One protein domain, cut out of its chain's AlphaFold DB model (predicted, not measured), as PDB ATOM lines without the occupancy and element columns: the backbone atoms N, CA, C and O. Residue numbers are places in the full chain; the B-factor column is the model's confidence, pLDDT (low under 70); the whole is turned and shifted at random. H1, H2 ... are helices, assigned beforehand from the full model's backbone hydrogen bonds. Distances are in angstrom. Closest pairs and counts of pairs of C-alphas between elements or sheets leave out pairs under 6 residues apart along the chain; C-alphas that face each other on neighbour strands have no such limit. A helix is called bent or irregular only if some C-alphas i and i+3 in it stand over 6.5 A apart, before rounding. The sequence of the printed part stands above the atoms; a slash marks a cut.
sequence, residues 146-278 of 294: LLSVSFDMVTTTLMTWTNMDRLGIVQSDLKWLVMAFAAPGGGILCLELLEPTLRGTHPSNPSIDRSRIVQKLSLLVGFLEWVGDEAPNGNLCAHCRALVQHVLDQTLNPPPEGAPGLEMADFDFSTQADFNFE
ATOM      1  N   LEU A 146    -304.508-279.599-196.298       90.94
ATOM      2  CA  LEU A 146    -304.052-279.840-194.925       90.94
ATOM      3  C   LEU A 146    -303.423-278.582-194.310       90.94
ATOM      4  O   LEU A 146    -303.694-278.261-193.151       90.94
ATOM      5  N   LEU A 147    -302.617-277.854-195.086       92.62
ATOM      6  CA  LEU A 147    -301.998-276.605-194.653       92.62
ATOM      7  C   LEU A 147    -303.060-275.526-194.419       92.62
ATOM      8  O   LEU A 147    -303.040-274.871-193.378       92.62
ATOM      9  N   SER A 148    -304.022-275.382-195.335       95.00
ATOM     10  CA  SER A 148    -305.100-274.397-195.199       95.00
ATOM     11  C   SER A 148    -305.967-274.651-193.967       95.00
ATOM     12  O   SER A 148    -306.224-273.730-193.193       95.00
ATOM     13  N   VAL A 149    -306.382-275.899-193.737       95.44
ATOM     14  CA  VAL A 149    -307.172-276.264-192.551       95.44
ATOM     15  C   VAL A 149    -306.368-276.045-191.268       95.44
ATOM     16  O   VAL A 149    -306.906-275.527-190.289       95.44
ATOM     17  N   SER A 150    -305.078-276.386-191.270       95.00
ATOM     18  CA  SER A 150    -304.186-276.177-190.121       95.00
ATOM     19  C   SER A 150    -304.016-274.694-189.790       95.00
ATOM     20  O   SER A 150    -304.084-274.309-188.623       95.00
ATOM     21  N   PHE A 151    -303.857-273.850-190.811       96.69
ATOM     22  CA  PHE A 151    -303.752-272.403-190.655       96.69
ATOM     23  C   PHE A 151    -305.027-271.791-190.067       96.69
ATOM     24  O   PHE A 151    -304.954-270.987-189.130       96.69
ATOM     25  N   ASP A 152    -306.193-272.191-190.579       96.81
ATOM     26  CA  ASP A 152    -307.489-271.756-190.060       96.81
ATOM     27  C   ASP A 152    -307.682-272.214-188.610       96.81
ATOM     28  O   ASP A 152    -308.090-271.422-187.765       96.81
ATOM     29  N   MET A 153    -307.323-273.461-188.289       96.62
ATOM     30  CA  MET A 153    -307.456-274.025-186.944       96.62
ATOM     31  C   MET A 153    -306.588-273.282-185.919       96.62
ATOM     32  O   MET A 153    -307.080-272.911-184.848       96.62
ATOM     33  N   VAL A 154    -305.329-272.983-186.259       96.75
ATOM     34  CA  VAL A 154    -304.442-272.147-185.431       96.75
ATOM     35  C   VAL A 154    -305.008-270.733-185.304       96.75
ATOM     36  O   VAL A 154    -305.080-270.191-184.205       96.75
ATOM     37  N   THR A 155    -305.462-270.135-186.406       96.75
ATOM     38  CA  THR A 155    -305.997-268.767-186.412       96.75
ATOM     39  C   THR A 155    -307.249-268.626-185.550       96.75
ATOM     40  O   THR A 155    -307.331-267.690-184.754       96.75
ATOM     41  N   THR A 156    -308.206-269.545-185.678       96.62
ATOM     42  CA  THR A 156    -309.434-269.556-184.874       96.62
ATOM     43  C   THR A 156    -309.123-269.808-183.399       96.62
ATOM     44  O   THR A 156    -309.703-269.153-182.542       96.62
ATOM     45  N   THR A 157    -308.161-270.678-183.088       95.25
ATOM     46  CA  THR A 157    -307.722-270.911-181.703       95.25
ATOM     47  C   THR A 157    -307.072-269.667-181.097       95.25
ATOM     48  O   THR A 157    -307.417-269.255-179.998       95.25
ATOM     49  N   LEU A 158    -306.172-268.998-181.819       95.12
ATOM     50  CA  LEU A 158    -305.517-267.777-181.334       95.12
ATOM     51  C   LEU A 158    -306.503-266.627-181.083       95.12
ATOM     52  O   LEU A 158    -306.220-265.745-180.270       95.12
ATOM     53  N   MET A 159    -307.665-266.635-181.743       93.19
ATOM     54  CA  MET A 159    -308.722-265.654-181.500       93.19
ATOM     55  C   MET A 159    -309.202-265.690-180.046       93.19
ATOM     56  O   MET A 159    -309.483-264.627-179.494       93.19
ATOM     57  N   THR A 160    -309.238-266.867-179.406       91.25
ATOM     58  CA  THR A 160    -309.717-266.989-178.022       91.25
ATOM     59  C   THR A 160    -308.770-266.347-177.022       91.25
ATOM     60  O   THR A 160    -309.216-265.710-176.075       91.25
ATOM     61  N   TRP A 161    -307.463-266.486-177.242       91.62
ATOM     62  CA  TRP A 161    -306.448-265.905-176.369       91.62
ATOM     63  C   TRP A 161    -306.279-264.404-176.601       91.62
ATOM     64  O   TRP A 161    -306.318-263.618-175.661       91.62
ATOM     65  N   THR A 162    -306.176-263.985-177.864       92.44
ATOM     66  CA  THR A 162    -305.972-262.566-178.215       92.44
ATOM     67  C   THR A 162    -307.176-261.673-177.905       92.44
ATOM     68  O   THR A 162    -307.038-260.454-177.900       92.44
ATOM     69  N   ASN A 163    -308.343-262.262-177.627       90.62
ATOM     70  CA  ASN A 163    -309.576-261.558-177.264       90.62
ATOM     71  C   ASN A 163    -310.206-262.144-175.988       90.62
ATOM     72  O   ASN A 163    -311.428-262.154-175.845       90.62
ATOM     73  N   MET A 164    -309.388-262.659-175.066       87.50
ATOM     74  CA  MET A 164    -309.865-263.329-173.851       87.50
ATOM     75  C   MET A 164    -310.801-262.443-173.016       87.50
ATOM     76  O   MET A 164    -311.844-262.919-172.570       87.50
ATOM     77  N   ASP A 165    -310.499-261.146-172.899       86.25
ATOM     78  CA  ASP A 165    -311.339-260.170-172.190       86.25
ATOM     79  C   ASP A 165    -312.739-260.049-172.807       86.25
ATOM     80  O   ASP A 165    -313.736-259.923-172.099       86.25
ATOM     81  N   ARG A 166    -312.833-260.131-174.142       87.56
ATOM     82  CA  ARG A 166    -314.107-260.068-174.873       87.56
ATOM     83  C   ARG A 166    -314.948-261.325-174.674       87.56
ATOM     84  O   ARG A 166    -316.171-261.248-174.784       87.56
ATOM     85  N   LEU A 167    -314.294-262.459-174.447       84.06
ATOM     86  CA  LEU A 167    -314.926-263.770-174.317       84.06
ATOM     87  C   LEU A 167    -315.193-264.158-172.858       84.06
ATOM     88  O   LEU A 167    -315.895-265.137-172.623       84.06
ATOM     89  N   GLY A 168    -314.639-263.422-171.889       77.94
ATOM     90  CA  GLY A 168    -314.777-263.728-170.464       77.94
ATOM     91  C   GLY A 168    -314.183-265.086-170.072       77.94
ATOM     92  O   GLY A 168    -314.668-265.705-169.128       77.94
ATOM     93  N   ILE A 169    -313.183-265.580-170.814       73.81
ATOM     94  CA  ILE A 169    -312.617-266.924-170.623       73.81
ATOM     95  C   ILE A 169    -311.543-266.908-169.531       73.81
ATOM     96  O   ILE A 169    -310.714-266.003-169.475       73.81
ATOM     97  N   VAL A 170    -311.516-267.952-168.699       67.12
ATOM     98  CA  VAL A 170    -310.472-268.171-167.689       67.12
ATOM     99  C   VAL A 170    -309.341-269.033-168.265       67.12
ATOM    100  O   VAL A 170    -309.560-269.917-169.091       67.12
ATOM    101  N   GLN A 171    -308.106-268.816-167.806       67.69
ATOM    102  CA  GLN A 171    -306.894-269.505-168.280       67.69
ATOM    103  C   GLN A 171    -306.987-271.040-168.316       67.69
ATOM    104  O   GLN A 171    -306.423-271.655-169.223       67.69
ATOM    105  N   SER A 172    -307.700-271.668-167.376       67.00
ATOM    106  CA  SER A 172    -307.900-273.124-167.343       67.00
ATOM    107  C   SER A 172    -308.582-273.662-168.602       67.00
ATOM    108  O   SER A 172    -308.186-274.710-169.115       67.00
ATOM    109  N   ASP A 173    -309.543-272.917-169.147       68.12
ATOM    110  CA  ASP A 173    -310.375-273.350-170.273       68.12
ATOM    111  C   ASP A 173    -309.659-273.191-171.618       68.12
ATOM    112  O   ASP A 173    -310.097-273.720-172.635       68.12
ATOM    113  N   LEU A 174    -308.535-272.475-171.653       78.06
ATOM    114  CA  LEU A 174    -307.755-272.274-172.873       78.06
ATOM    115  C   LEU A 174    -306.674-273.336-173.078       78.06
ATOM    116  O   LEU A 174    -306.236-273.539-174.212       78.06
ATOM    117  N   LYS A 175    -306.277-274.056-172.018       79.25
ATOM    118  CA  LYS A 175    -305.219-275.078-172.089       79.25
ATOM    119  C   LYS A 175    -305.612-276.245-172.991       79.25
ATOM    120  O   LYS A 175    -304.851-276.646-173.867       79.25
ATOM    121  N   TRP A 176    -306.816-276.784-172.802       80.56
ATOM    122  CA  TRP A 176    -307.298-277.882-173.641       80.56
ATOM    123  C   TRP A 176    -307.500-277.420-175.089       80.56
ATOM    124  O   TRP A 176    -307.217-278.174-176.011       80.56
ATOM    125  N   LEU A 177    -307.922-276.168-175.293       84.25
ATOM    126  CA  LEU A 177    -308.208-275.606-176.610       84.25
ATOM    127  C   LEU A 177    -306.919-275.435-177.432       84.25
ATOM    128  O   LEU A 177    -306.854-275.882-178.579       84.25
ATOM    129  N   VAL A 178    -305.856-274.872-176.844       86.56
ATOM    130  CA  VAL A 178    -304.563-274.756-177.542       86.56
ATOM    131  C   VAL A 178    -303.990-276.129-177.894       86.56
ATOM    132  O   VAL A 178    -303.523-276.320-179.016       86.56
ATOM    133  N   MET A 179    -304.099-277.107-176.991       84.81
ATOM    134  CA  MET A 179    -303.547-278.444-177.214       84.81
ATOM    135  C   MET A 179    -304.364-279.284-178.198       84.81
ATOM    136  O   MET A 179    -303.785-279.994-179.017       84.81
ATOM    137  N   ALA A 180    -305.694-279.189-178.158       83.81
ATOM    138  CA  ALA A 180    -306.574-279.961-179.030       83.81
ATOM    139  C   ALA A 180    -306.584-279.447-180.480       83.81
ATOM    140  O   ALA A 180    -306.820-280.234-181.400       83.81
ATOM    141  N   PHE A 181    -306.351-278.145-180.688       89.25
ATOM    142  CA  PHE A 181    -306.523-277.504-181.993       89.25
ATOM    143  C   PHE A 181    -305.245-276.831-182.509       89.25
ATOM    144  O   PHE A 181    -304.741-277.199-183.570       89.25
ATOM    145  N   ALA A 182    -304.690-275.851-181.790       90.94
ATOM    146  CA  ALA A 182    -303.567-275.074-182.319       90.94
ATOM    147  C   ALA A 182    -302.237-275.827-182.340       90.94
ATOM    148  O   ALA A 182    -301.484-275.636-183.285       90.94
ATOM    149  N   ALA A 183    -301.937-276.678-181.360       87.94
ATOM    150  CA  ALA A 183    -300.709-277.471-181.363       87.94
ATOM    151  C   ALA A 183    -300.609-278.395-182.603       87.94
ATOM    152  O   ALA A 183    -299.619-278.280-183.331       87.94
ATOM    153  N   PRO A 184    -301.624-279.227-182.938       87.50
ATOM    154  CA  PRO A 184    -301.591-280.036-184.160       87.50
ATOM    155  C   PRO A 184    -301.470-279.210-185.445       87.50
ATOM    156  O   PRO A 184    -300.671-279.544-186.320       87.50
ATOM    157  N   GLY A 185    -302.243-278.124-185.567       89.75
ATOM    158  CA  GLY A 185    -302.164-277.249-186.740       89.75
ATOM    159  C   GLY A 185    -300.811-276.536-186.837       89.75
ATOM    160  O   GLY A 185    -300.231-276.450-187.916       89.75
ATOM    161  N   GLY A 186    -300.275-276.093-185.700       91.12
ATOM    162  CA  GLY A 186    -298.961-275.473-185.567       91.12
ATOM    163  C   GLY A 186    -297.835-276.398-186.014       91.12
ATOM    164  O   GLY A 186    -296.931-275.940-186.702       91.12
ATOM    165  N   GLY A 187    -297.933-277.702-185.740       87.56
ATOM    166  CA  GLY A 187    -296.997-278.700-186.263       87.56
ATOM    167  C   GLY A 187    -296.940-278.721-187.796       87.56
ATOM    168  O   GLY A 187    -295.856-278.678-188.369       87.56
ATOM    169  N   ILE A 188    -298.093-278.689-188.478       89.94
ATOM    170  CA  ILE A 188    -298.140-278.607-189.953       89.94
ATOM    171  C   ILE A 188    -297.564-277.281-190.459       89.94
ATOM    172  O   ILE A 188    -296.829-277.263-191.443       89.94
ATOM    173  N   LEU A 189    -297.864-276.173-189.778       92.62
ATOM    174  CA  LEU A 189    -297.297-274.866-190.109       92.62
ATOM    175  C   LEU A 189    -295.765-274.843-189.952       92.62
ATOM    176  O   LEU A 189    -295.079-274.246-190.777       92.62
ATOM    177  N   CYS A 190    -295.230-275.495-188.917       89.00
ATOM    178  CA  CYS A 190    -293.793-275.662-188.713       89.00
ATOM    179  C   CYS A 190    -293.157-276.488-189.837       89.00
ATOM    180  O   CYS A 190    -292.131-276.074-190.374       89.00
ATOM    181  N   LEU A 191    -293.778-277.606-190.227       88.12
ATOM    182  CA  LEU A 191    -293.301-278.429-191.344       88.12
ATOM    183  C   LEU A 191    -293.245-277.632-192.648       88.12
ATOM    184  O   LEU A 191    -292.250-277.707-193.353       88.12
ATOM    185  N   GLU A 192    -294.246-276.798-192.927       89.00
ATOM    186  CA  GLU A 192    -294.238-275.932-194.111       89.00
ATOM    187  C   GLU A 192    -293.100-274.892-194.092       89.00
ATOM    188  O   GLU A 192    -292.627-274.473-195.145       89.00
ATOM    189  N   LEU A 193    -292.627-274.456-192.919       87.94
ATOM    190  CA  LEU A 193    -291.464-273.562-192.841       87.94
ATOM    191  C   LEU A 193    -290.138-274.290-193.082       87.94
ATOM    192  O   LEU A 193    -289.234-273.697-193.676       87.94
ATOM    193  N   LEU A 194    -290.029-275.538-192.619       84.88
ATOM    194  CA  LEU A 194    -288.840-276.378-192.781       84.88
ATOM    195  C   LEU A 194    -288.731-276.947-194.200       84.88
ATOM    196  O   LEU A 194    -287.653-276.945-194.792       84.88
ATOM    197  N   GLU A 195    -289.859-277.376-194.762       85.19
ATOM    198  CA  GLU A 195    -289.982-277.970-196.091       85.19
ATOM    199  C   GLU A 195    -291.042-277.214-196.910       85.19
ATOM    200  O   GLU A 195    -292.174-277.680-197.054       85.19
ATOM    201  N   PRO A 196    -290.699-276.035-197.463       85.31
ATOM    202  CA  PRO A 196    -291.667-275.198-198.158       85.31
ATOM    203  C   PRO A 196    -292.263-275.893-199.381       85.31
ATOM    204  O   PRO A 196    -291.572-276.172-200.366       85.31
ATOM    205  N   THR A 197    -293.574-276.105-199.347       83.69
ATOM    206  CA  THR A 197    -294.361-276.559-200.497       83.69
ATOM    207  C   THR A 197    -294.956-275.374-201.261       83.69
ATOM    208  O   THR A 197    -295.179-275.446-202.475       83.69
ATOM    209  N   LEU A 198    -295.146-274.241-200.577       82.62
ATOM    210  CA  LEU A 198    -295.657-272.997-201.131       82.62
ATOM    211  C   LEU A 198    -294.629-272.260-201.999       82.62
ATOM    212  O   LEU A 198    -293.509-271.955-201.589       82.62
ATOM    213  N   ARG A 199    -295.067-271.847-203.193       78.06
ATOM    214  CA  ARG A 199    -294.327-270.938-204.085       78.06
ATOM    215  C   ARG A 199    -294.965-269.548-204.087       78.06
ATOM    216  O   ARG A 199    -295.467-269.093-205.110       78.06
ATOM    217  N   GLY A 200    -294.968-268.892-202.926       81.75
ATOM    218  CA  GLY A 200    -295.610-267.590-202.711       81.75
ATOM    219  C   GLY A 200    -296.845-267.707-201.820       81.75
ATOM    220  O   GLY A 200    -296.720-268.077-200.654       81.75
ATOM    221  N   THR A 201    -298.018-267.371-202.355       82.88
ATOM    222  CA  THR A 201    -299.306-267.518-201.660       82.88
ATOM    223  C   THR A 201    -299.934-268.883-201.929       82.88
ATOM    224  O   THR A 201    -299.715-269.493-202.979       82.88
ATOM    225  N   HIS A 202    -300.739-269.372-200.984       85.38
ATOM    226  CA  HIS A 202    -301.456-270.631-201.156       85.38
ATOM    227  C   HIS A 202    -302.510-270.535-202.283       85.38
ATOM    228  O   HIS A 202    -303.314-269.598-202.274       85.38
ATOM    229  N   PRO A 203    -302.577-271.506-203.224       80.44
ATOM    230  CA  PRO A 203    -303.451-271.429-204.400       80.44
ATOM    231  C   PRO A 203    -304.942-271.272-204.076       80.44
ATOM    232  O   PRO A 203    -305.628-270.470-204.704       80.44
ATOM    233  N   SER A 204    -305.435-272.008-203.078       82.38
ATOM    234  CA  SER A 204    -306.849-271.978-202.667       82.38
ATOM    235  C   SER A 204    -307.142-270.959-201.560       82.38
ATOM    236  O   SER A 204    -308.299-270.756-201.210       82.38
ATOM    237  N   ASN A 205    -306.111-270.340-200.968       83.88
ATOM    238  CA  ASN A 205    -306.273-269.466-199.803       83.88
ATOM    239  C   ASN A 205    -305.230-268.332-199.808       83.88
ATOM    240  O   ASN A 205    -304.171-268.453-199.193       83.88
ATOM    241  N   PRO A 206    -305.529-267.193-200.454       86.25
ATOM    242  CA  PRO A 206    -304.579-266.089-200.600       86.25
ATOM    243  C   PRO A 206    -304.120-265.450-199.282       86.25
ATOM    244  O   PRO A 206    -303.167-264.677-199.288       86.25
ATOM    245  N   SER A 207    -304.794-265.737-198.161       85.44
ATOM    246  CA  SER A 207    -304.404-265.230-196.840       85.44
ATOM    247  C   SER A 207    -303.183-265.942-196.246       85.44
ATOM    248  O   SER A 207    -302.616-265.467-195.260       85.44
ATOM    249  N   ILE A 208    -302.770-267.062-196.851       92.19
ATOM    250  CA  ILE A 208    -301.655-267.883-196.394       92.19
ATOM    251  C   ILE A 208    -300.424-267.582-197.244       92.19
ATOM    252  O   ILE A 208    -300.370-267.875-198.440       92.19
ATOM    253  N   ASP A 209    -299.416-267.035-196.579       93.44
ATOM    254  CA  ASP A 209    -298.051-266.904-197.065       93.44
ATOM    255  C   ASP A 209    -297.072-267.214-195.918       93.44
ATOM    256  O   ASP A 209    -297.464-267.323-194.748       93.44
ATOM    257  N   ARG A 210    -295.780-267.325-196.240       93.19
ATOM    258  CA  ARG A 210    -294.729-267.610-195.251       93.19
ATOM    259  C   ARG A 210    -294.721-266.612-194.086       93.19
ATOM    260  O   ARG A 210    -294.511-267.010-192.945       93.19
ATOM    261  N   SER A 211    -294.947-265.323-194.349       94.69
ATOM    262  CA  SER A 211    -294.944-264.279-193.316       94.69
ATOM    263  C   SER A 211    -296.106-264.459-192.343       94.69
ATOM    264  O   SER A 211    -295.930-264.340-191.129       94.69
ATOM    265  N   ARG A 212    -297.294-264.805-192.844       96.00
ATOM    266  CA  ARG A 212    -298.458-265.077-191.995       96.00
ATOM    267  C   ARG A 212    -298.300-266.359-191.203       96.00
ATOM    268  O   ARG A 212    -298.664-266.354-190.031       96.00
ATOM    269  N   ILE A 213    -297.702-267.400-191.777       96.12
ATOM    270  CA  ILE A 213    -297.353-268.618-191.036       96.12
ATOM    271  C   ILE A 213    -296.433-268.278-189.856       96.12
ATOM    272  O   ILE A 213    -296.771-268.596-188.716       96.12
ATOM    273  N   VAL A 214    -295.338-267.546-190.103       96.69
ATOM    274  CA  VAL A 214    -294.414-267.086-189.050       96.69
ATOM    275  C   VAL A 214    -295.163-266.316-187.960       96.69
ATOM    276  O   VAL A 214    -295.036-266.646-186.788       96.69
ATOM    277  N   GLN A 215    -296.002-265.344-188.325       97.12
ATOM    278  CA  GLN A 215    -296.750-264.543-187.347       97.12
ATOM    279  C   GLN A 215    -297.708-265.377-186.490       97.12
ATOM    280  O   GLN A 215    -297.809-265.149-185.285       97.12
ATOM    281  N   LYS A 216    -298.426-266.336-187.092       97.44
ATOM    282  CA  LYS A 216    -299.329-267.224-186.347       97.44
ATOM    283  C   LYS A 216    -298.557-268.125-185.392       97.44
ATOM    284  O   LYS A 216    -298.977-268.272-184.250       97.44
ATOM    285  N   LEU A 217    -297.416-268.659-185.818       96.81
ATOM    286  CA  LEU A 217    -296.549-269.457-184.954       96.81
ATOM    287  C   LEU A 217    -295.939-268.628-183.817       96.81
ATOM    288  O   LEU A 217    -295.917-269.095-182.685       96.81
ATOM    289  N   SER A 218    -295.528-267.379-184.061       97.12
ATOM    290  CA  SER A 218    -295.041-266.490-182.994       97.12
ATOM    291  C   SER A 218    -296.117-266.202-181.943       97.12
ATOM    292  O   SER A 218    -295.840-266.230-180.748       97.12
ATOM    293  N   LEU A 219    -297.367-265.978-182.370       97.06
ATOM    294  CA  LEU A 219    -298.496-265.846-181.444       97.06
ATOM    295  C   LEU A 219    -298.768-267.152-180.686       97.06
ATOM    296  O   LEU A 219    -299.099-267.106-179.504       97.06
ATOM    297  N   LEU A 220    -298.613-268.306-181.341       94.88
ATOM    298  CA  LEU A 220    -298.777-269.613-180.707       94.88
ATOM    299  C   LEU A 220    -297.729-269.862-179.616       94.88
ATOM    300  O   LEU A 220    -298.095-270.355-178.555       94.88
ATOM    301  N   VAL A 221    -296.467-269.474-179.828       93.88
ATOM    302  CA  VAL A 221    -295.437-269.522-178.773       93.88
ATOM    303  C   VAL A 221    -295.882-268.713-177.556       93.88
ATOM    304  O   VAL A 221    -295.879-269.243-176.447       93.88
ATOM    305  N   GLY A 222    -296.318-267.466-177.765       93.25
ATOM    306  CA  GLY A 222    -296.794-266.607-176.678       93.25
ATOM    307  C   GLY A 222    -298.016-267.185-175.957       93.25
ATOM    308  O   GLY A 222    -298.097-267.123-174.732       93.25
ATOM    309  N   PHE A 223    -298.937-267.813-176.692       91.25
ATOM    310  CA  PHE A 223    -300.094-268.475-176.097       91.25
ATOM    311  C   PHE A 223    -299.683-269.690-175.244       91.25
ATOM    312  O   PHE A 223    -300.146-269.837-174.113       91.25
ATOM    313  N   LEU A 224    -298.780-270.538-175.747       87.56
ATOM    314  CA  LEU A 224    -298.273-271.702-175.013       87.56
ATOM    315  C   LEU A 224    -297.480-271.300-173.763       87.56
ATOM    316  O   LEU A 224    -297.605-271.952-172.731       87.56
ATOM    317  N   GLU A 225    -296.711-270.212-173.828       89.31
ATOM    318  CA  GLU A 225    -296.019-269.643-172.668       89.31
ATOM    319  C   GLU A 225    -297.001-269.107-171.623       89.31
ATOM    320  O   GLU A 225    -296.873-269.406-170.438       89.31
ATOM    321  N   TRP A 226    -298.024-268.369-172.061       87.50
ATOM    322  CA  TRP A 226    -299.038-267.808-171.171       87.50
ATOM    323  C   TRP A 226    -299.839-268.880-170.422       87.50
ATOM    324  O   TRP A 226    -300.260-268.657-169.289       87.50
ATOM    325  N   VAL A 227    -300.055-270.049-171.027       79.56
ATOM    326  CA  VAL A 227    -300.751-271.171-170.381       79.56
ATOM    327  C   VAL A 227    -299.996-271.691-169.145       79.56
ATOM    328  O   VAL A 227    -300.646-272.119-168.184       79.56
ATOM    329  N   GLY A 228    -298.664-271.603-169.131       69.25
ATOM    330  CA  GLY A 228    -297.808-271.960-167.999       69.25
ATOM    331  C   GLY A 228    -297.724-273.462-167.684       69.25
ATOM    332  O   GLY A 228    -298.623-274.252-167.992       69.25
ATOM    333  N   ASP A 229    -296.639-273.834-167.002       66.62
ATOM    334  CA  ASP A 229    -296.205-275.229-166.817       66.62
ATOM    335  C   ASP A 229    -296.841-275.930-165.597       66.62
ATOM    336  O   ASP A 229    -296.683-277.132-165.416       66.62
ATOM    337  N   GLU A 230    -297.610-275.221-164.765       59.81
ATOM    338  CA  GLU A 230    -298.128-275.747-163.484       59.81
ATOM    339  C   GLU A 230    -299.395-276.626-163.601       59.81
ATOM    340  O   GLU A 230    -300.048-276.934-162.606       59.81
ATOM    341  N   ALA A 231    -299.788-277.030-164.812       57.03
ATOM    342  CA  ALA A 231    -300.953-277.894-165.039       57.03
ATOM    343  C   ALA A 231    -300.562-279.376-165.213       57.03
ATOM    344  O   ALA A 231    -299.423-279.659-165.575       57.03
ATOM    345  N   PRO A 232    -301.517-280.325-165.089       56.28
ATOM    346  CA  PRO A 232    -301.281-281.752-165.356       56.28
ATOM    347  C   PRO A 232    -300.636-282.046-166.726       56.28
ATOM    348  O   PRO A 232    -299.884-283.002-166.857       56.28
ATOM    349  N   ASN A 233    -300.857-281.172-167.719       54.59
ATOM    350  CA  ASN A 233    -300.273-281.241-169.067       54.59
ATOM    351  C   ASN A 233    -299.176-280.187-169.333       54.59
ATOM    352  O   ASN A 233    -298.835-279.937-170.490       54.59
ATOM    353  N   GLY A 234    -298.632-279.530-168.303       61.22
ATOM    354  CA  GLY A 234    -297.667-278.431-168.451       61.22
ATOM    355  C   GLY A 234    -296.428-278.808-169.268       61.22
ATOM    356  O   GLY A 234    -296.012-278.057-170.146       61.22
ATOM    357  N   ASN A 235    -295.932-280.035-169.085       68.69
ATOM    358  CA  ASN A 235    -294.805-280.574-169.850       68.69
ATOM    359  C   ASN A 235    -295.070-280.601-171.364       68.69
ATOM    360  O   ASN A 235    -294.161-280.349-172.154       68.69
ATOM    361  N   LEU A 236    -296.309-280.881-171.780       70.62
ATOM    362  CA  LEU A 236    -296.672-280.963-173.193       70.62
ATOM    363  C   LEU A 236    -296.746-279.569-173.831       70.62
ATOM    364  O   LEU A 236    -296.210-279.373-174.919       70.62
ATOM    365  N   CYS A 237    -297.323-278.584-173.132       75.44
ATOM    366  CA  CYS A 237    -297.314-277.186-173.575       75.44
ATOM    367  C   CYS A 237    -295.883-276.645-173.694       75.44
ATOM    368  O   CYS A 237    -295.539-276.037-174.709       75.44
ATOM    369  N   ALA A 238    -295.037-276.909-172.691       79.12
ATOM    370  CA  ALA A 238    -293.634-276.505-172.686       79.12
ATOM    371  C   ALA A 238    -292.857-277.123-173.857       79.12
ATOM    372  O   ALA A 238    -292.099-276.424-174.533       79.12
ATOM    373  N   HIS A 239    -293.083-278.410-174.131       78.69
ATOM    374  CA  HIS A 239    -292.465-279.110-175.250       78.69
ATOM    375  C   HIS A 239    -292.926-278.547-176.602       78.69
ATOM    376  O   HIS A 239    -292.092-278.171-177.423       78.69
ATOM    377  N   CYS A 240    -294.240-278.394-176.815       81.81
ATOM    378  CA  CYS A 240    -294.775-277.776-178.030       81.81
ATOM    379  C   CYS A 240    -294.227-276.358-178.235       81.81
ATOM    380  O   CYS A 240    -293.849-276.004-179.350       81.81
ATOM    381  N   ARG A 241    -294.126-275.561-177.164       86.56
ATOM    382  CA  ARG A 241    -293.545-274.214-177.212       86.56
ATOM    383  C   ARG A 241    -292.097-274.256-177.690       86.56
ATOM    384  O   ARG A 241    -291.747-273.511-178.600       86.56
ATOM    385  N   ALA A 242    -291.277-275.119-177.089       84.50
ATOM    386  CA  ALA A 242    -289.865-275.247-177.430       84.50
ATOM    387  C   ALA A 242    -289.667-275.648-178.899       84.50
ATOM    388  O   ALA A 242    -288.837-275.054-179.584       84.50
ATOM    389  N   LEU A 243    -290.470-276.590-179.404       84.12
ATOM    390  CA  LEU A 243    -290.425-277.014-180.805       84.12
ATOM    391  C   LEU A 243    -290.789-275.877-181.766       84.12
ATOM    392  O   LEU A 243    -290.039-275.600-182.701       84.12
ATOM    393  N   VAL A 244    -291.916-275.195-181.533       87.44
ATOM    394  CA  VAL A 244    -292.354-274.093-182.406       87.44
ATOM    395  C   VAL A 244    -291.338-272.952-182.384       87.44
ATOM    396  O   VAL A 244    -290.998-272.417-183.440       87.44
ATOM    397  N   GLN A 245    -290.814-272.608-181.203       90.62
ATOM    398  CA  GLN A 245    -289.779-271.587-181.062       90.62
ATOM    399  C   GLN A 245    -288.512-271.969-181.834       90.62
ATOM    400  O   GLN A 245    -287.979-271.147-182.569       90.62
ATOM    401  N   HIS A 246    -288.071-273.224-181.739       87.12
ATOM    402  CA  HIS A 246    -286.877-273.684-182.440       87.12
ATOM    403  C   HIS A 246    -287.020-273.594-183.965       87.12
ATOM    404  O   HIS A 246    -286.116-273.109-184.646       87.12
ATOM    405  N   VAL A 247    -288.174-274.001-184.507       88.25
ATOM    406  CA  VAL A 247    -288.456-273.876-185.945       88.25
ATOM    407  C   VAL A 247    -288.452-272.410-186.374       88.25
ATOM    408  O   VAL A 247    -287.878-272.078-187.411       88.25
ATOM    409  N   LEU A 248    -289.045-271.513-185.578       91.69
ATOM    410  CA  LEU A 248    -288.995-270.074-185.843       91.69
ATOM    411  C   LEU A 248    -287.560-269.542-185.824       91.69
ATOM    412  O   LEU A 248    -287.180-268.812-186.739       91.69
ATOM    413  N   ASP A 249    -286.755-269.939-184.840       91.12
ATOM    414  CA  ASP A 249    -285.368-269.501-184.720       91.12
ATOM    415  C   ASP A 249    -284.538-269.938-185.928       91.12
ATOM    416  O   ASP A 249    -283.817-269.116-186.487       91.12
ATOM    417  N   GLN A 250    -284.678-271.181-186.393       87.88
ATOM    418  CA  GLN A 250    -284.011-271.656-187.612       87.88
ATOM    419  C   GLN A 250    -284.506-270.949-188.879       87.88
ATOM    420  O   GLN A 250    -283.741-270.690-189.803       87.88
ATOM    421  N   THR A 251    -285.800-270.641-188.930       87.69
ATOM    422  CA  THR A 251    -286.453-270.014-190.087       87.69
ATOM    423  C   THR A 251    -286.071-268.538-190.245       87.69
ATOM    424  O   THR A 251    -286.112-268.006-191.365       87.69
ATOM    425  N   LEU A 252    -285.783-267.855-189.131       90.19
ATOM    426  CA  LEU A 252    -285.562-266.408-189.065       90.19
ATOM    427  C   LEU A 252    -284.091-266.022-188.882       90.19
ATOM    428  O   LEU A 252    -283.695-264.958-189.358       90.19
ATOM    429  N   ASN A 253    -283.291-266.859-188.221       87.69
ATOM    430  CA  ASN A 253    -281.865-266.616-188.021       87.69
ATOM    431  C   ASN A 253    -281.032-267.315-189.112       87.69
ATOM    432  O   ASN A 253    -281.470-268.313-189.685       87.69
ATOM    433  N   PRO A 254    -279.823-266.814-189.427       70.75
ATOM    434  CA  PRO A 254    -278.918-267.515-190.332       70.75
ATOM    435  C   PRO A 254    -278.570-268.906-189.772       70.75
ATOM    436  O   PRO A 254    -278.439-269.045-188.553       70.75
ATOM    437  N   PRO A 255    -278.393-269.929-190.632       62.22
ATOM    438  CA  PRO A 255    -278.021-271.259-190.171       62.22
ATOM    439  C   PRO A 255    -276.694-271.173-189.400       62.22
ATOM    440  O   PRO A 255    -275.727-270.615-189.929       62.22
ATOM    441  N   PRO A 256    -276.627-271.678-188.154       58.06
ATOM    442  CA  PRO A 256    -275.380-271.696-187.405       58.06
ATOM    443  C   PRO A 256    -274.343-272.536-188.158       58.06
ATOM    444  O   PRO A 256    -274.656-273.619-188.661       58.06
ATOM    445  N   GLU A 257    -273.112-272.030-188.257       49.88
ATOM    446  CA  GLU A 257    -272.009-272.733-188.917       49.88
ATOM    447  C   GLU A 257    -271.838-274.137-188.305       49.88
ATOM    448  O   GLU A 257    -271.429-274.283-187.155       49.88
ATOM    449  N   GLY A 258    -272.169-275.178-189.077       54.44
ATOM    450  CA  GLY A 258    -271.916-276.574-188.712       54.44
ATOM    451  C   GLY A 258    -273.019-277.309-187.942       54.44
ATOM    452  O   GLY A 258    -272.754-278.416-187.475       54.44
ATOM    453  N   ALA A 259    -274.235-276.770-187.812       50.12
ATOM    454  CA  ALA A 259    -275.336-277.557-187.248       50.12
ATOM    455  C   ALA A 259    -275.840-278.613-188.255       50.12
ATOM    456  O   ALA A 259    -276.076-278.271-189.418       50.12
ATOM    457  N   PRO A 260    -276.022-279.885-187.846       50.47
ATOM    458  CA  PRO A 260    -276.732-280.853-188.672       50.47
ATOM    459  C   PRO A 260    -278.161-280.347-188.909       50.47
ATOM    460  O   PRO A 260    -278.818-279.872-187.981       50.47
ATOM    461  N   GLY A 261    -278.625-280.405-190.160       52.44
ATOM    462  CA  GLY A 261    -280.029-280.145-190.474       52.44
ATOM    463  C   GLY A 261    -280.903-281.139-189.714       52.44
ATOM    464  O   GLY A 261    -280.562-282.319-189.657       52.44
ATOM    465  N   LEU A 262    -281.983-280.661-189.095       51.03
ATOM    466  CA  LEU A 262    -282.908-281.530-188.368       51.03
ATOM    467  C   LEU A 262    -283.512-282.554-189.326       51.03
ATOM    468  O   LEU A 262    -284.071-282.190-190.362       51.03
ATOM    469  N   GLU A 263    -283.406-283.831-188.967       45.16
ATOM    470  CA  GLU A 263    -284.124-284.884-189.666       45.16
ATOM    471  C   GLU A 263    -285.583-284.893-189.198       45.16
ATOM    472  O   GLU A 263    -285.892-284.796-188.011       45.16
ATOM    473  N   MET A 264    -286.489-285.054-190.159       44.00
ATOM    474  CA  MET A 264    -287.947-285.138-189.995       44.00
ATOM    475  C   MET A 264    -288.399-286.156-188.918       44.00
ATOM    476  O   MET A 264    -289.523-286.078-188.432       44.00
ATOM    477  N   ALA A 265    -287.523-287.100-188.548       41.03
ATOM    478  CA  ALA A 265    -287.744-288.132-187.538       41.03
ATOM    479  C   ALA A 265    -287.757-287.608-186.087       41.03
ATOM    480  O   ALA A 265    -288.396-288.229-185.243       41.03
ATOM    481  N   ASP A 266    -287.111-286.470-185.798       37.94
ATOM    482  CA  ASP A 266    -287.107-285.871-184.450       37.94
ATOM    483  C   ASP A 266    -288.415-285.119-184.143       37.94
ATOM    484  O   ASP A 266    -288.806-284.959-182.985       37.94
ATOM    485  N   PHE A 267    -289.127-284.683-185.186       47.66
ATOM    486  CA  PHE A 267    -290.446-284.061-185.091       47.66
ATOM    487  C   PHE A 267    -291.527-285.106-185.283       47.66
ATOM    488  O   PHE A 267    -292.318-285.052-186.231       47.66
ATOM    489  N   ASP A 268    -291.586-286.067-184.370       43.00
ATOM    490  CA  ASP A 268    -292.591-287.105-184.463       43.00
ATOM    491  C   ASP A 268    -293.975-286.636-183.982       43.00
ATOM    492  O   ASP A 268    -294.629-287.217-183.119       43.00
ATOM    493  N   PHE A 269    -294.499-285.591-184.627       42.59
ATOM    494  CA  PHE A 269    -295.928-285.298-184.616       42.59
ATOM    495  C   PHE A 269    -296.732-286.482-185.183       42.59
ATOM    496  O   PHE A 269    -297.956-286.498-185.045       42.59
ATOM    497  N   SER A 270    -296.084-287.433-185.882       35.72
ATOM    498  CA  SER A 270    -296.686-288.590-186.555       35.72
ATOM    499  C   SER A 270    -296.962-289.782-185.627       35.72
ATOM    500  O   SER A 270    -298.020-290.390-185.784       35.72
ATOM    501  N   THR A 271    -296.131-290.043-184.611       38.47
ATOM    502  CA  THR A 271    -296.464-290.869-183.436       38.47
ATOM    503  C   THR A 271    -297.271-290.095-182.429       38.47
ATOM    504  O   THR A 271    -298.038-290.710-181.715       38.47
ATOM    505  N   GLN A 272    -297.281-288.764-182.472       38.12
ATOM    506  CA  GLN A 272    -298.372-288.004-181.869       38.12
ATOM    507  C   GLN A 272    -299.704-288.195-182.621       38.12
ATOM    508  O   GLN A 272    -300.650-287.487-182.335       38.12
ATOM    509  N   ALA A 273    -299.825-289.114-183.594       37.34
ATOM    510  CA  ALA A 273    -301.119-289.704-183.954       37.34
ATOM    511  C   ALA A 273    -301.588-290.765-182.936       37.34
ATOM    512  O   ALA A 273    -302.787-291.031-182.893       37.34
ATOM    513  N   ASP A 274    -300.717-291.214-182.024       33.75
ATOM    514  CA  ASP A 274    -301.061-291.366-180.604       33.75
ATOM    515  C   ASP A 274    -301.204-289.954-180.005       33.75
ATOM    516  O   ASP A 274    -300.519-289.548-179.065       33.75
ATOM    517  N   PHE A 275    -302.088-289.151-180.615       39.59
ATOM    518  CA  PHE A 275    -302.603-287.914-180.047       39.59
ATOM    519  C   PHE A 275    -303.370-288.443-178.871       39.59
ATOM    520  O   PHE A 275    -304.461-288.982-179.043       39.59
ATOM    521  N   ASN A 276    -302.669-288.440-177.749       36.84
ATOM    522  CA  ASN A 276    -302.975-289.174-176.561       36.84
ATOM    523  C   ASN A 276    -304.489-289.320-176.413       36.84
ATOM    524  O   ASN A 276    -305.187-288.328-176.191       36.84
ATOM    525  N   PHE A 277    -305.004-290.544-176.566       36.34
ATOM    526  CA  PHE A 277    -306.352-290.835-176.095       36.34
ATOM    527  C   PHE A 277    -306.467-290.459-174.601       36.34
ATOM    528  O   PHE A 277    -307.583-290.224-174.150       36.34
ATOM    529  N   GLU A 278    -305.349-290.237-173.881       34.84
ATOM    530  CA  GLU A 278    -305.337-289.613-172.549       34.84
ATOM    531  C   GLU A 278    -305.772-288.144-172.519       34.84
ATOM    532  O   GLU A 278    -306.291-287.698-171.504       34.84
TER     533      GLU A 278
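This is residues 146 to 278 of the 294 residues of an uncharacterized protein of Verticillium dahliae (UniProt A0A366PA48). Three helical parts, H3b, H4 and H5, make an up-and-down bundle, each running against the one before; H1 packs across H3b and H4, away from H5. H3 is bent, and its first arm, H3a, reaches past H3b alongside H1, with little H2 at that end; after H5 a long tail sticks out with residues 253 to 260 and then folds back. The printed part has 133 residues with five named helices, H1 to H5 in order, and no named strand: all helix. It is compact, with a radius of gyration of the C-alphas of 15.0 A and spans of 43 by 32 by 28 A.

H1, residues 146 to 162, begins at C-alpha 146 (-304.052, -279.840, -194.925) and is 24.1 A long. H2 is residues 164 to 167, 5.1 A. H3, residues 171 to 194, was assigned as one helix by its hydrogen bonds but is bent: C-alphas 180 and 183 are 6.8 A apart. Its arms are H3a, residues 171 to 180, 15.0 A, and H3b, residues 183 to 194, 16.5 A. H4, residues 210 to 227, is 25.8 A; H5, residues 234 to 252, is 26.8 A and ends at C-alpha 252 (-285.562, -266.408, -189.065).

H4 and H5 touch as a hairpin at a shallow tilt of 28 degrees, closest at the C-alphas of Val 221 and Arg 241, 5.3 A. H1 touches H3b at a steep tilt of 57 degrees, closest at the C-alphas of Ser 150 and Gly 185, 4.1 A. H1 and H5 are apart. Every O i to N i+4 pair is within hydrogen-bond range in H3b, H4 and H5, against 11 of 13 in H1 and 3 of 6 in H3a; H2 is too short for one.

The C-alphas of Gly 168 and Gly 258 are farthest apart, 48.3 A. The printed part has no cut; the link from H3 to H4 is long, 15 residues. Confidence is under 70 at residues 170 to 173, 228 to 235 and 255 to 278.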